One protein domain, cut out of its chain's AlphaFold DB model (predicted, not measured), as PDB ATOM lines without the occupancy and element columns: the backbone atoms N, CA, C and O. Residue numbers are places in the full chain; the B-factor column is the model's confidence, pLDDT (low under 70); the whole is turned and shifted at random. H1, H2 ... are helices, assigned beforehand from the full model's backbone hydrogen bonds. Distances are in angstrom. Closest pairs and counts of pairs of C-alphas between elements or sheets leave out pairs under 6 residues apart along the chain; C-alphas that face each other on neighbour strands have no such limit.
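Overview. This is residues 23 to 92 of the 94 residues of an uncharacterized protein of Novosphingobium sp. 9U (UniProt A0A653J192). The model is a wide, open L: the long straight helix H2 makes one arm, and a drawn-out link, residues 33 to 62, with the short helix H1 at its far end makes the other. The printed part has 70 residues with two named helices, H1 then H2, and no named strand; the class is all helix. It is extended, with a radius of gyration of the C-alphas of 20.2 A, and flat, spanning 50 by 47 by 19 A.

Along the chain. H1 is residues 23 to 32, beginning at C-alpha 23 (15.529, -31.144, 3.578). H2 is residues 63 to 90, 41.1 A long, ending at C-alpha 90 (0.370, -12.140, -18.945).

Arrangement. H1 and H2 are apart. Residues 43 to 52 stand free, as do residues 69 to 92, of which 69 to 90 belong to H2. In H2 every O i to N i+4 pair is within hydrogen-bond range; in H1, 4 of 6 are.

Size, cuts and confidence. The C-alphas farthest apart, of Gly 35 and Thr 91, are 54.1 A apart. The printed part has no cut. The link from H1 to H2 is long, 30 residues. The pLDDT is under 70 at residues 23 to 29, 31, 40 to 54 and 91 to 92.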
ATOM      1  N   ALA A  23      14.125 -30.756   3.685       53.00
ATOM      2  CA  ALA A  23      15.529 -31.144   3.578       53.00
ATOM      3  C   ALA A  23      16.301 -30.958   4.901       53.00
ATOM      4  O   ALA A  23      17.192 -31.754   5.192       53.00
ATOM      5  N   SER A  24      15.945 -29.958   5.720       53.94
ATOM      6  CA  SER A  24      16.497 -29.804   7.075       53.94
ATOM      7  C   SER A  24      15.831 -30.767   8.060       53.94
ATOM      8  O   SER A  24      16.529 -31.508   8.750       53.94
ATOM      9  N   TYR A  25      14.497 -30.849   8.045       56.28
ATOM     10  CA  TYR A  25      13.737 -31.742   8.927       56.28
ATOM     11  C   TYR A  25      14.106 -33.225   8.761       56.28
ATOM     12  O   TYR A  25      14.154 -33.956   9.746       56.28
ATOM     13  N   ALA A  26      14.405 -33.687   7.543       57.78
ATOM     14  CA  ALA A  26      14.756 -35.085   7.281       57.78
ATOM     15  C   ALA A  26      16.100 -35.508   7.903       57.78
ATOM     16  O   ALA A  26      16.285 -36.675   8.238       57.78
ATOM     17  N   GLN A  27      17.048 -34.582   8.066       60.62
ATOM     18  CA  GLN A  27      18.328 -34.882   8.718       60.62
ATOM     19  C   GLN A  27      18.181 -34.928  10.242       60.62
ATOM     20  O   GLN A  27      18.822 -35.743  10.910       60.62
ATOM     21  N   ASP A  28      17.293 -34.097  10.788       61.22
ATOM     22  CA  ASP A  28      17.019 -34.059  12.222       61.22
ATOM     23  C   ASP A  28      16.276 -35.314  12.706       61.22
ATOM     24  O   ASP A  28      16.578 -35.818  13.790       61.22
ATOM     25  N   THR A  29      15.384 -35.901  11.898       67.69
ATOM     26  CA  THR A  29      14.660 -37.135  12.270       67.69
ATOM     27  C   THR A  29      15.573 -38.362  12.369       67.69
ATOM     28  O   THR A  29      15.432 -39.159  13.298       67.69
ATOM     29  N   VAL A  30      16.550 -38.505  11.464       70.81
ATOM     30  CA  VAL A  30      17.541 -39.604  11.495       70.81
ATOM     31  C   VAL A  30      18.489 -39.476  12.688       70.81
ATOM     32  O   VAL A  30      18.986 -40.469  13.218       70.81
ATOM     33  N   ARG A  31      18.765 -38.247  13.123       68.69
ATOM     34  CA  ARG A  31      19.626 -37.976  14.274       68.69
ATOM     35  C   ARG A  31      18.889 -38.193  15.598       68.69
ATOM     36  O   ARG A  31      19.461 -38.792  16.510       68.69
ATOM     37  N   ALA A  32      17.624 -37.780  15.668       73.12
ATOM     38  CA  ALA A  32      16.757 -37.997  16.822       73.12
ATOM     39  C   ALA A  32      16.497 -39.490  17.083       73.12
ATOM     40  O   ALA A  32      16.561 -39.927  18.230       73.12
ATOM     41  N   SER A  33      16.298 -40.304  16.036       74.88
ATOM     42  CA  SER A  33      16.104 -41.758  16.188       74.88
ATOM     43  C   SER A  33      17.341 -42.495  16.717       74.88
ATOM     44  O   SER A  33      17.220 -43.575  17.289       74.88
ATOM     45  N   LYS A  34      18.528 -41.891  16.588       81.06
ATOM     46  CA  LYS A  34      19.793 -42.386  17.152       81.06
ATOM     47  C   LYS A  34      20.087 -41.844  18.559       81.06
ATOM     48  O   LYS A  34      21.174 -42.077  19.080       81.06
ATOM     49  N   GLY A  35      19.151 -41.110  19.169       78.62
ATOM     50  CA  GLY A  35      19.289 -40.552  20.519       78.62
ATOM     51  C   GLY A  35      20.257 -39.369  20.619       78.62
ATOM     52  O   GLY A  35      20.667 -38.994  21.715       78.62
ATOM     53  N   HIS A  36      20.650 -38.771  19.494       80.81
ATOM     54  CA  HIS A  36      21.503 -37.590  19.505       80.81
ATOM     55  C   HIS A  36      20.661 -36.317  19.695       80.81
ATOM     56  O   HIS A  36      19.568 -36.224  19.133       80.81
ATOM     57  N   PRO A  37      21.175 -35.300  20.415       77.19
ATOM     58  CA  PRO A  37      20.477 -34.027  20.568       77.19
ATOM     59  C   PRO A  37      20.305 -33.329  19.212       77.19
ATOM     60  O   PRO A  37      21.174 -33.440  18.331       77.19
ATOM     61  N   SER A  38      19.187 -32.611  19.056       74.56
ATOM     62  CA  SER A  38      18.921 -31.775  17.885       74.56
ATOM     63  C   SER A  38      19.972 -30.672  17.792       74.56
ATOM     64  O   SER A  38      20.357 -30.063  18.794       74.56
ATOM     65  N   LEU A  39      20.490 -30.437  16.585       72.69
ATOM     66  CA  LEU A  39      21.347 -29.277  16.375       72.69
ATOM     67  C   LEU A  39      20.477 -28.019  16.340       72.69
ATOM     68  O   LEU A  39      19.354 -28.073  15.837       72.69
ATOM     69  N   PRO A  40      20.982 -26.876  16.831       69.75
ATOM     70  CA  PRO A  40      20.303 -25.612  16.612       69.75
ATOM     71  C   PRO A  40      20.137 -25.396  15.107       69.75
ATOM     72  O   PRO A  40      21.072 -25.648  14.335       69.75
ATOM     73  N   ALA A  41      18.952 -24.928  14.701       69.00
ATOM     74  CA  ALA A  41      18.696 -24.515  13.331       69.00
ATOM     75  C   ALA A  41      19.845 -23.604  12.898       69.00
ATOM     76  O   ALA A  41      20.116 -22.591  13.549       69.00
ATOM     77  N   ARG A  42      20.575 -23.991  11.842       62.44
ATOM     78  CA  ARG A  42      21.558 -23.088  11.246       62.44
ATOM     79  C   ARG A  42      20.774 -21.849  10.846       62.44
ATOM     80  O   ARG A  42      19.995 -21.908   9.901       62.44
ATOM     81  N   ALA A  43      20.974 -20.752  11.574       58.53
ATOM     82  CA  ALA A  43      20.645 -19.450  11.043       58.53
ATOM     83  C   ALA A  43      21.317 -19.399   9.671       58.53
ATOM     84  O   ALA A  43      22.497 -19.760   9.557       58.53
ATOM     85  N   ASP A  44      20.567 -19.011   8.643       57.47
ATOM     86  CA  ASP A  44      21.134 -18.546   7.386       57.47
ATOM     87  C   ASP A  44      21.973 -17.305   7.711       57.47
ATOM     88  O   ASP A  44      21.594 -16.161   7.475       57.47
ATOM     89  N   ALA A  45      23.137 -17.526   8.318       51.84
ATOM     90  CA  ALA A  45      24.236 -16.603   8.296       51.84
ATOM     91  C   ALA A  45      24.628 -16.583   6.829       51.84
ATOM     92  O   ALA A  45      25.426 -17.407   6.370       51.84
ATOM     93  N   GLY A  46      23.944 -15.705   6.085       53.94
ATOM     94  CA  GLY A  46      24.242 -15.379   4.710       53.94
ATOM     95  C   GLY A  46      25.746 -15.300   4.635       53.94
ATOM     96  O   GLY A  46      26.363 -14.502   5.340       53.94
ATOM     97  N   ARG A  47      26.338 -16.243   3.905       56.47
ATOM     98  CA  ARG A  47      27.782 -16.392   3.812       56.47
ATOM     99  C   ARG A  47      28.293 -15.197   3.014       56.47
ATOM    100  O   ARG A  47      28.617 -15.317   1.840       56.47
ATOM    101  N   THR A  48      28.349 -14.034   3.648       56.31
ATOM    102  CA  THR A  48      28.958 -12.802   3.162       56.31
ATOM    103  C   THR A  48      30.462 -12.929   3.334       56.31
ATOM    104  O   THR A  48      31.128 -12.102   3.946       56.31
ATOM    105  N   SER A  49      31.044 -13.976   2.747       55.38
ATOM    106  CA  SER A  49      32.458 -13.921   2.404       55.38
ATOM    107  C   SER A  49      32.560 -13.080   1.134       55.38
ATOM    108  O   SER A  49      32.699 -13.588   0.027       55.38
ATOM    109  N   ALA A  50      32.403 -11.767   1.305       57.31
ATOM    110  CA  ALA A  50      32.647 -10.754   0.287       57.31
ATOM    111  C   ALA A  50      34.149 -10.440   0.211       57.31
ATOM    112  O   ALA A  50      34.547  -9.285   0.093       57.31
ATOM    113  N   ALA A  51      35.006 -11.462   0.308       60.66
ATOM    114  CA  ALA A  51      36.371 -11.282  -0.149       60.66
ATOM    115  C   ALA A  51      36.280 -11.069  -1.669       60.66
ATOM    116  O   ALA A  51      35.645 -11.887  -2.346       60.66
ATOM    117  N   PRO A  52      36.844  -9.980  -2.225       60.91
ATOM    118  CA  PRO A  52      36.895  -9.822  -3.666       60.91
ATOM    119  C   PRO A  52      37.568 -11.071  -4.221       60.91
ATOM    120  O   PRO A  52      38.663 -11.437  -3.793       60.91
ATOM    121  N   ALA A  53      36.881 -11.776  -5.116       64.31
ATOM    122  CA  ALA A  53      37.447 -12.942  -5.761       64.31
ATOM    123  C   ALA A  53      38.617 -12.471  -6.626       64.31
ATOM    124  O   ALA A  53      38.426 -12.067  -7.770       64.31
ATOM    125  N   VAL A  54      39.821 -12.463  -6.052       69.38
ATOM    126  CA  VAL A  54      41.052 -12.128  -6.760       69.38
ATOM    127  C   VAL A  54      41.248 -13.221  -7.804       69.38
ATOM    128  O   VAL A  54      41.644 -14.349  -7.501       69.38
ATOM    129  N   CYS A  55      40.872 -12.919  -9.044       73.00
ATOM    130  CA  CYS A  55      41.112 -13.803 -10.167       73.00
ATOM    131  C   CYS A  55      42.625 -13.890 -10.372       73.00
ATOM    132  O   CYS A  55      43.280 -12.893 -10.662       73.00
ATOM    133  N   HIS A  56      43.181 -15.084 -10.184       78.50
ATOM    134  CA  HIS A  56      44.582 -15.334 -10.489       78.50
ATOM    135  C   HIS A  56      44.824 -15.089 -11.996       78.50
ATOM    136  O   HIS A  56      43.993 -15.526 -12.796       78.50
ATOM    137  N   PRO A  57      45.924 -14.423 -12.401       75.50
ATOM    138  CA  PRO A  57      46.183 -14.090 -13.807       75.50
ATOM    139  C   PRO A  57      46.330 -15.335 -14.696       75.50
ATOM    140  O   PRO A  57      45.887 -15.339 -15.838       75.50
ATOM    141  N   ASP A  58      46.907 -16.414 -14.159       74.88
ATOM    142  CA  ASP A  58      46.907 -17.730 -14.810       74.88
ATOM    143  C   ASP A  58      45.492 -18.360 -14.784       74.88
ATOM    144  O   ASP A  58      44.987 -18.692 -13.695       74.88
ATOM    145  N   PRO A  59      44.865 -18.585 -15.957       71.69
ATOM    146  CA  PRO A  59      43.497 -19.081 -16.063       71.69
ATOM    147  C   PRO A  59      43.338 -20.507 -15.536       71.69
ATOM    148  O   PRO A  59      42.221 -20.894 -15.193       71.69
ATOM    149  N   SER A  60      44.417 -21.293 -15.435       76.38
ATOM    150  CA  SER A  60      44.391 -22.663 -14.911       76.38
ATOM    151  C   SER A  60      44.236 -22.696 -13.381       76.38
ATOM    152  O   SER A  60      43.543 -23.574 -12.849       76.38
ATOM    153  N   LYS A  61      44.766 -21.680 -12.684       72.19
ATOM    154  CA  LYS A  61      44.818 -21.575 -11.212       72.19
ATOM    155  C   LYS A  61      43.620 -20.830 -10.610       72.19
ATOM    156  O   LYS A  61      43.292 -21.024  -9.440       72.19
ATOM    157  N   GLY A  62      42.893 -20.048 -11.409       72.88
ATOM    158  CA  GLY A  62      41.738 -19.248 -10.981       72.88
ATOM    159  C   GLY A  62      40.429 -20.023 -10.758       72.88
ATOM    160  O   GLY A  62      39.407 -19.659 -11.340       72.88
ATOM    161  N   ARG A  63      40.404 -21.068  -9.909       74.62
ATOM    162  CA  ARG A  63      39.160 -21.820  -9.590       74.62
ATOM    163  C   ARG A  63      38.040 -20.909  -9.072       74.62
ATOM    164  O   ARG A  63      36.905 -21.051  -9.518       74.62
ATOM    165  N   ALA A  64      38.372 -19.957  -8.197       73.00
ATOM    166  CA  ALA A  64      37.417 -18.979  -7.677       73.00
ATOM    167  C   ALA A  64      36.801 -18.141  -8.810       73.00
ATOM    168  O   ALA A  64      35.583 -18.044  -8.916       73.00
ATOM    169  N   CYS A  65      37.628 -17.625  -9.723       78.06
ATOM    170  CA  CYS A  65      37.161 -16.836 -10.863       78.06
ATOM    171  C   CYS A  65      36.207 -17.635 -11.764       78.06
ATOM    172  O   CYS A  65      35.115 -17.166 -12.079       78.06
ATOM    173  N   ARG A  66      36.569 -18.881 -12.110       80.44
ATOM    174  CA  ARG A  66      35.720 -19.771 -12.924       80.44
ATOM    175  C   ARG A  66      34.369 -20.037 -12.264       80.44
ATOM    176  O   ARG A  66      33.344 -19.967 -12.934       80.44
ATOM    177  N   HIS A  67      34.358 -20.269 -10.952       83.94
ATOM    178  CA  HIS A  67      33.118 -20.440 -10.198       83.94
ATOM    179  C   HIS A  67      32.254 -19.168 -10.214       83.94
ATOM    180  O   HIS A  67      31.050 -19.246 -10.438       83.94
ATOM    181  N   HIS A  68      32.847 -17.983 -10.033       82.44
ATOM    182  CA  HIS A  68      32.101 -16.722 -10.110       82.44
ATOM    183  C   HIS A  68      31.551 -16.437 -11.510       82.44
ATOM    184  O   HIS A  68      30.433 -15.939 -11.628       82.44
ATOM    185  N   VAL A  69      32.295 -16.769 -12.568       83.25
ATOM    186  CA  VAL A  69      31.811 -16.658 -13.951       83.25
ATOM    187  C   VAL A  69      30.634 -17.603 -14.185       83.25
ATOM    188  O   VAL A  69      29.594 -17.146 -14.653       83.25
ATOM    189  N   ALA A  70      30.753 -18.873 -13.786       86.88
ATOM    190  CA  ALA A  70      29.666 -19.846 -13.889       86.88
ATOM    191  C   ALA A  70      28.416 -19.373 -13.126       86.88
ATOM    192  O   ALA A  70      27.328 -19.318 -13.692       86.88
ATOM    193  N   LYS A  71      28.579 -18.888 -11.888       85.69
ATOM    194  CA  LYS A  71      27.472 -18.337 -11.091       85.69
ATOM    195  C   LYS A  71      26.793 -17.137 -11.746       85.69
ATOM    196  O   LYS A  71      25.571 -17.037 -11.719       85.69
ATOM    197  N   LYS A  72      27.563 -16.228 -12.354       85.06
ATOM    198  CA  LYS A  72      27.004 -15.086 -13.094       85.06
ATOM    199  C   LYS A  72      26.221 -15.532 -14.333       85.06
ATOM    200  O   LYS A  72      25.209 -14.919 -14.657       85.06
ATOM    201  N   GLN A  73      26.674 -16.577 -15.024       87.81
ATOM    202  CA  GLN A  73      25.961 -17.134 -16.177       87.81
ATOM    203  C   GLN A  73      24.654 -17.812 -15.755       87.81
ATOM    204  O   GLN A  73      23.613 -17.533 -16.346       87.81
ATOM    205  N   GLU A  74      24.687 -18.618 -14.690       90.44
ATOM    206  CA  GLU A  74      23.496 -19.236 -14.094       90.44
ATOM    207  C   GLU A  74      22.459 -18.183 -13.679       90.44
ATOM    208  O   GLU A  74      21.283 -18.313 -14.012       90.44
ATOM    209  N   ALA A  75      22.887 -17.107 -13.007       91.38
ATOM    210  CA  ALA A  75      21.995 -16.028 -12.585       91.38
ATOM    211  C   ALA A  75      21.283 -15.367 -13.776       91.38
ATOM    212  O   ALA A  75      20.063 -15.223 -13.760       91.38
ATOM    213  N   ARG A  76      22.016 -15.062 -14.854       89.81
ATOM    214  CA  ARG A  76      21.435 -14.492 -16.083       89.81
ATOM    215  C   ARG A  76      20.460 -15.447 -16.769       89.81
ATOM    216  O   ARG A  76      19.464 -15.002 -17.331       89.81
ATOM    217  N   ALA A  77      20.745 -16.747 -16.766       90.94
ATOM    218  CA  ALA A  77      19.837 -17.747 -17.323       90.94
ATOM    219  C   ALA A  77      18.539 -17.842 -16.503       90.94
ATOM    220  O   ALA A  77      17.450 -17.906 -17.070       90.94
ATOM    221  N   LEU A  78      18.643 -17.780 -15.173       91.19
ATOM    222  CA  LEU A  78      17.488 -17.753 -14.276       91.19
ATOM    223  C   LEU A  78      16.646 -16.486 -14.453       91.19
ATOM    224  O   LEU A  78      15.422 -16.574 -14.447       91.19
ATOM    225  N   GLU A  79      17.276 -15.326 -14.634       90.94
ATOM    226  CA  GLU A  79      16.579 -14.064 -14.915       90.94
ATOM    227  C   GLU A  79      15.784 -14.132 -16.221       90.94
ATOM    228  O   GLU A  79      14.607 -13.778 -16.229       90.94
ATOM    229  N   ARG A  80      16.376 -14.664 -17.300       91.38
ATOM    230  CA  ARG A  80      15.662 -14.870 -18.575       91.38
ATOM    231  C   ARG A  80      14.465 -15.792 -18.405       91.38
ATOM    232  O   ARG A  80      13.364 -15.433 -18.794       91.38
ATOM    233  N   ARG A  81      14.661 -16.931 -17.738       90.88
ATOM    234  CA  ARG A  81      13.579 -17.887 -17.478       90.88
ATOM    235  C   ARG A  81      12.457 -17.273 -16.638       90.88
ATOM    236  O   ARG A  81      11.291 -17.570 -16.862       90.88
ATOM    237  N   ARG A  82      12.786 -16.415 -15.667       89.94
ATOM    238  CA  ARG A  82      11.785 -15.674 -14.882       89.94
ATOM    239  C   ARG A  82      11.015 -14.673 -15.740       89.94
ATOM    240  O   ARG A  82       9.804 -14.587 -15.585       89.94
ATOM    241  N   ALA A  83      11.695 -13.958 -16.634       90.31
ATOM    242  CA  ALA A  83      11.046 -13.039 -17.564       90.31
ATOM    243  C   ALA A  83      10.105 -13.783 -18.527       90.31
ATOM    244  O   ALA A  83       8.969 -13.364 -18.700       90.31
ATOM    245  N   GLU A  84      10.533 -14.925 -19.072       88.75
ATOM    246  CA  GLU A  84       9.703 -15.779 -19.937       88.75
ATOM    247  C   GLU A  84       8.436 -16.267 -19.220       88.75
ATOM    248  O   GLU A  84       7.339 -16.202 -19.774       88.75
ATOM    249  N   LEU A  85       8.563 -16.706 -17.963       86.19
ATOM    250  CA  LEU A  85       7.416 -17.117 -17.150       86.19
ATOM    251  C   LEU A  85       6.463 -15.951 -16.856       86.19
ATOM    252  O   LEU A  85       5.253 -16.141 -16.912       86.19
ATOM    253  N   ALA A  86       6.993 -14.755 -16.585       85.50
ATOM    254  CA  ALA A  86       6.175 -13.563 -16.365       85.50
ATOM    255  C   ALA A  86       5.391 -13.172 -17.629       85.50
ATOM    256  O   ALA A  86       4.203 -12.875 -17.545       85.50
ATOM    257  N   THR A  87       6.018 -13.252 -18.807       83.56
ATOM    258  CA  THR A  87       5.324 -12.997 -20.078       83.56
ATOM    259  C   THR A  87       4.279 -14.063 -20.408       83.56
ATOM    260  O   THR A  87       3.251 -13.745 -20.996       83.56
ATOM    261  N   ALA A  88       4.509 -15.320 -20.014       79.62
ATOM    262  CA  ALA A  88       3.555 -16.402 -20.243       79.62
ATOM    263  C   ALA A  88       2.274 -16.231 -19.407       79.62
ATOM    264  O   ALA A  88       1.184 -16.459 -19.930       79.62
ATOM    265  N   ASP A  89       2.403 -15.783 -18.152       72.31
ATOM    266  CA  ASP A  89       1.272 -15.491 -17.257       72.31
ATOM    267  C   ASP A  89       0.419 -14.317 -17.776       72.31
ATOM    268  O   ASP A  89      -0.807 -14.366 -17.743       72.31
ATOM    269  N   GLU A  90       1.059 -13.300 -18.361       71.12
ATOM    270  CA  GLU A  90       0.370 -12.140 -18.945       71.12
ATOM    271  C   GLU A  90      -0.438 -12.491 -20.211       71.12
ATOM    272  O   GLU A  90      -1.470 -11.878 -20.486       71.12
ATOM    273  N   THR A  91      -0.012 -13.505 -20.970       69.56
ATOM    274  CA  THR A  91      -0.693 -13.953 -22.203       69.56
ATOM    275  C   THR A  91      -1.733 -15.062 -22.005       69.56
ATOM    276  O   THR A  91      -2.355 -15.488 -22.982       69.56
ATOM    277  N   ALA A  92      -1.948 -15.547 -20.778       64.81
ATOM    278  CA  ALA A  92      -2.935 -16.591 -20.514       64.81
ATOM    279  C   ALA A  92      -4.375 -16.030 -20.620       64.81
ATOM    280  O   ALA A  92      -4.713 -15.080 -19.906       64.81
TER     281      ALA A  92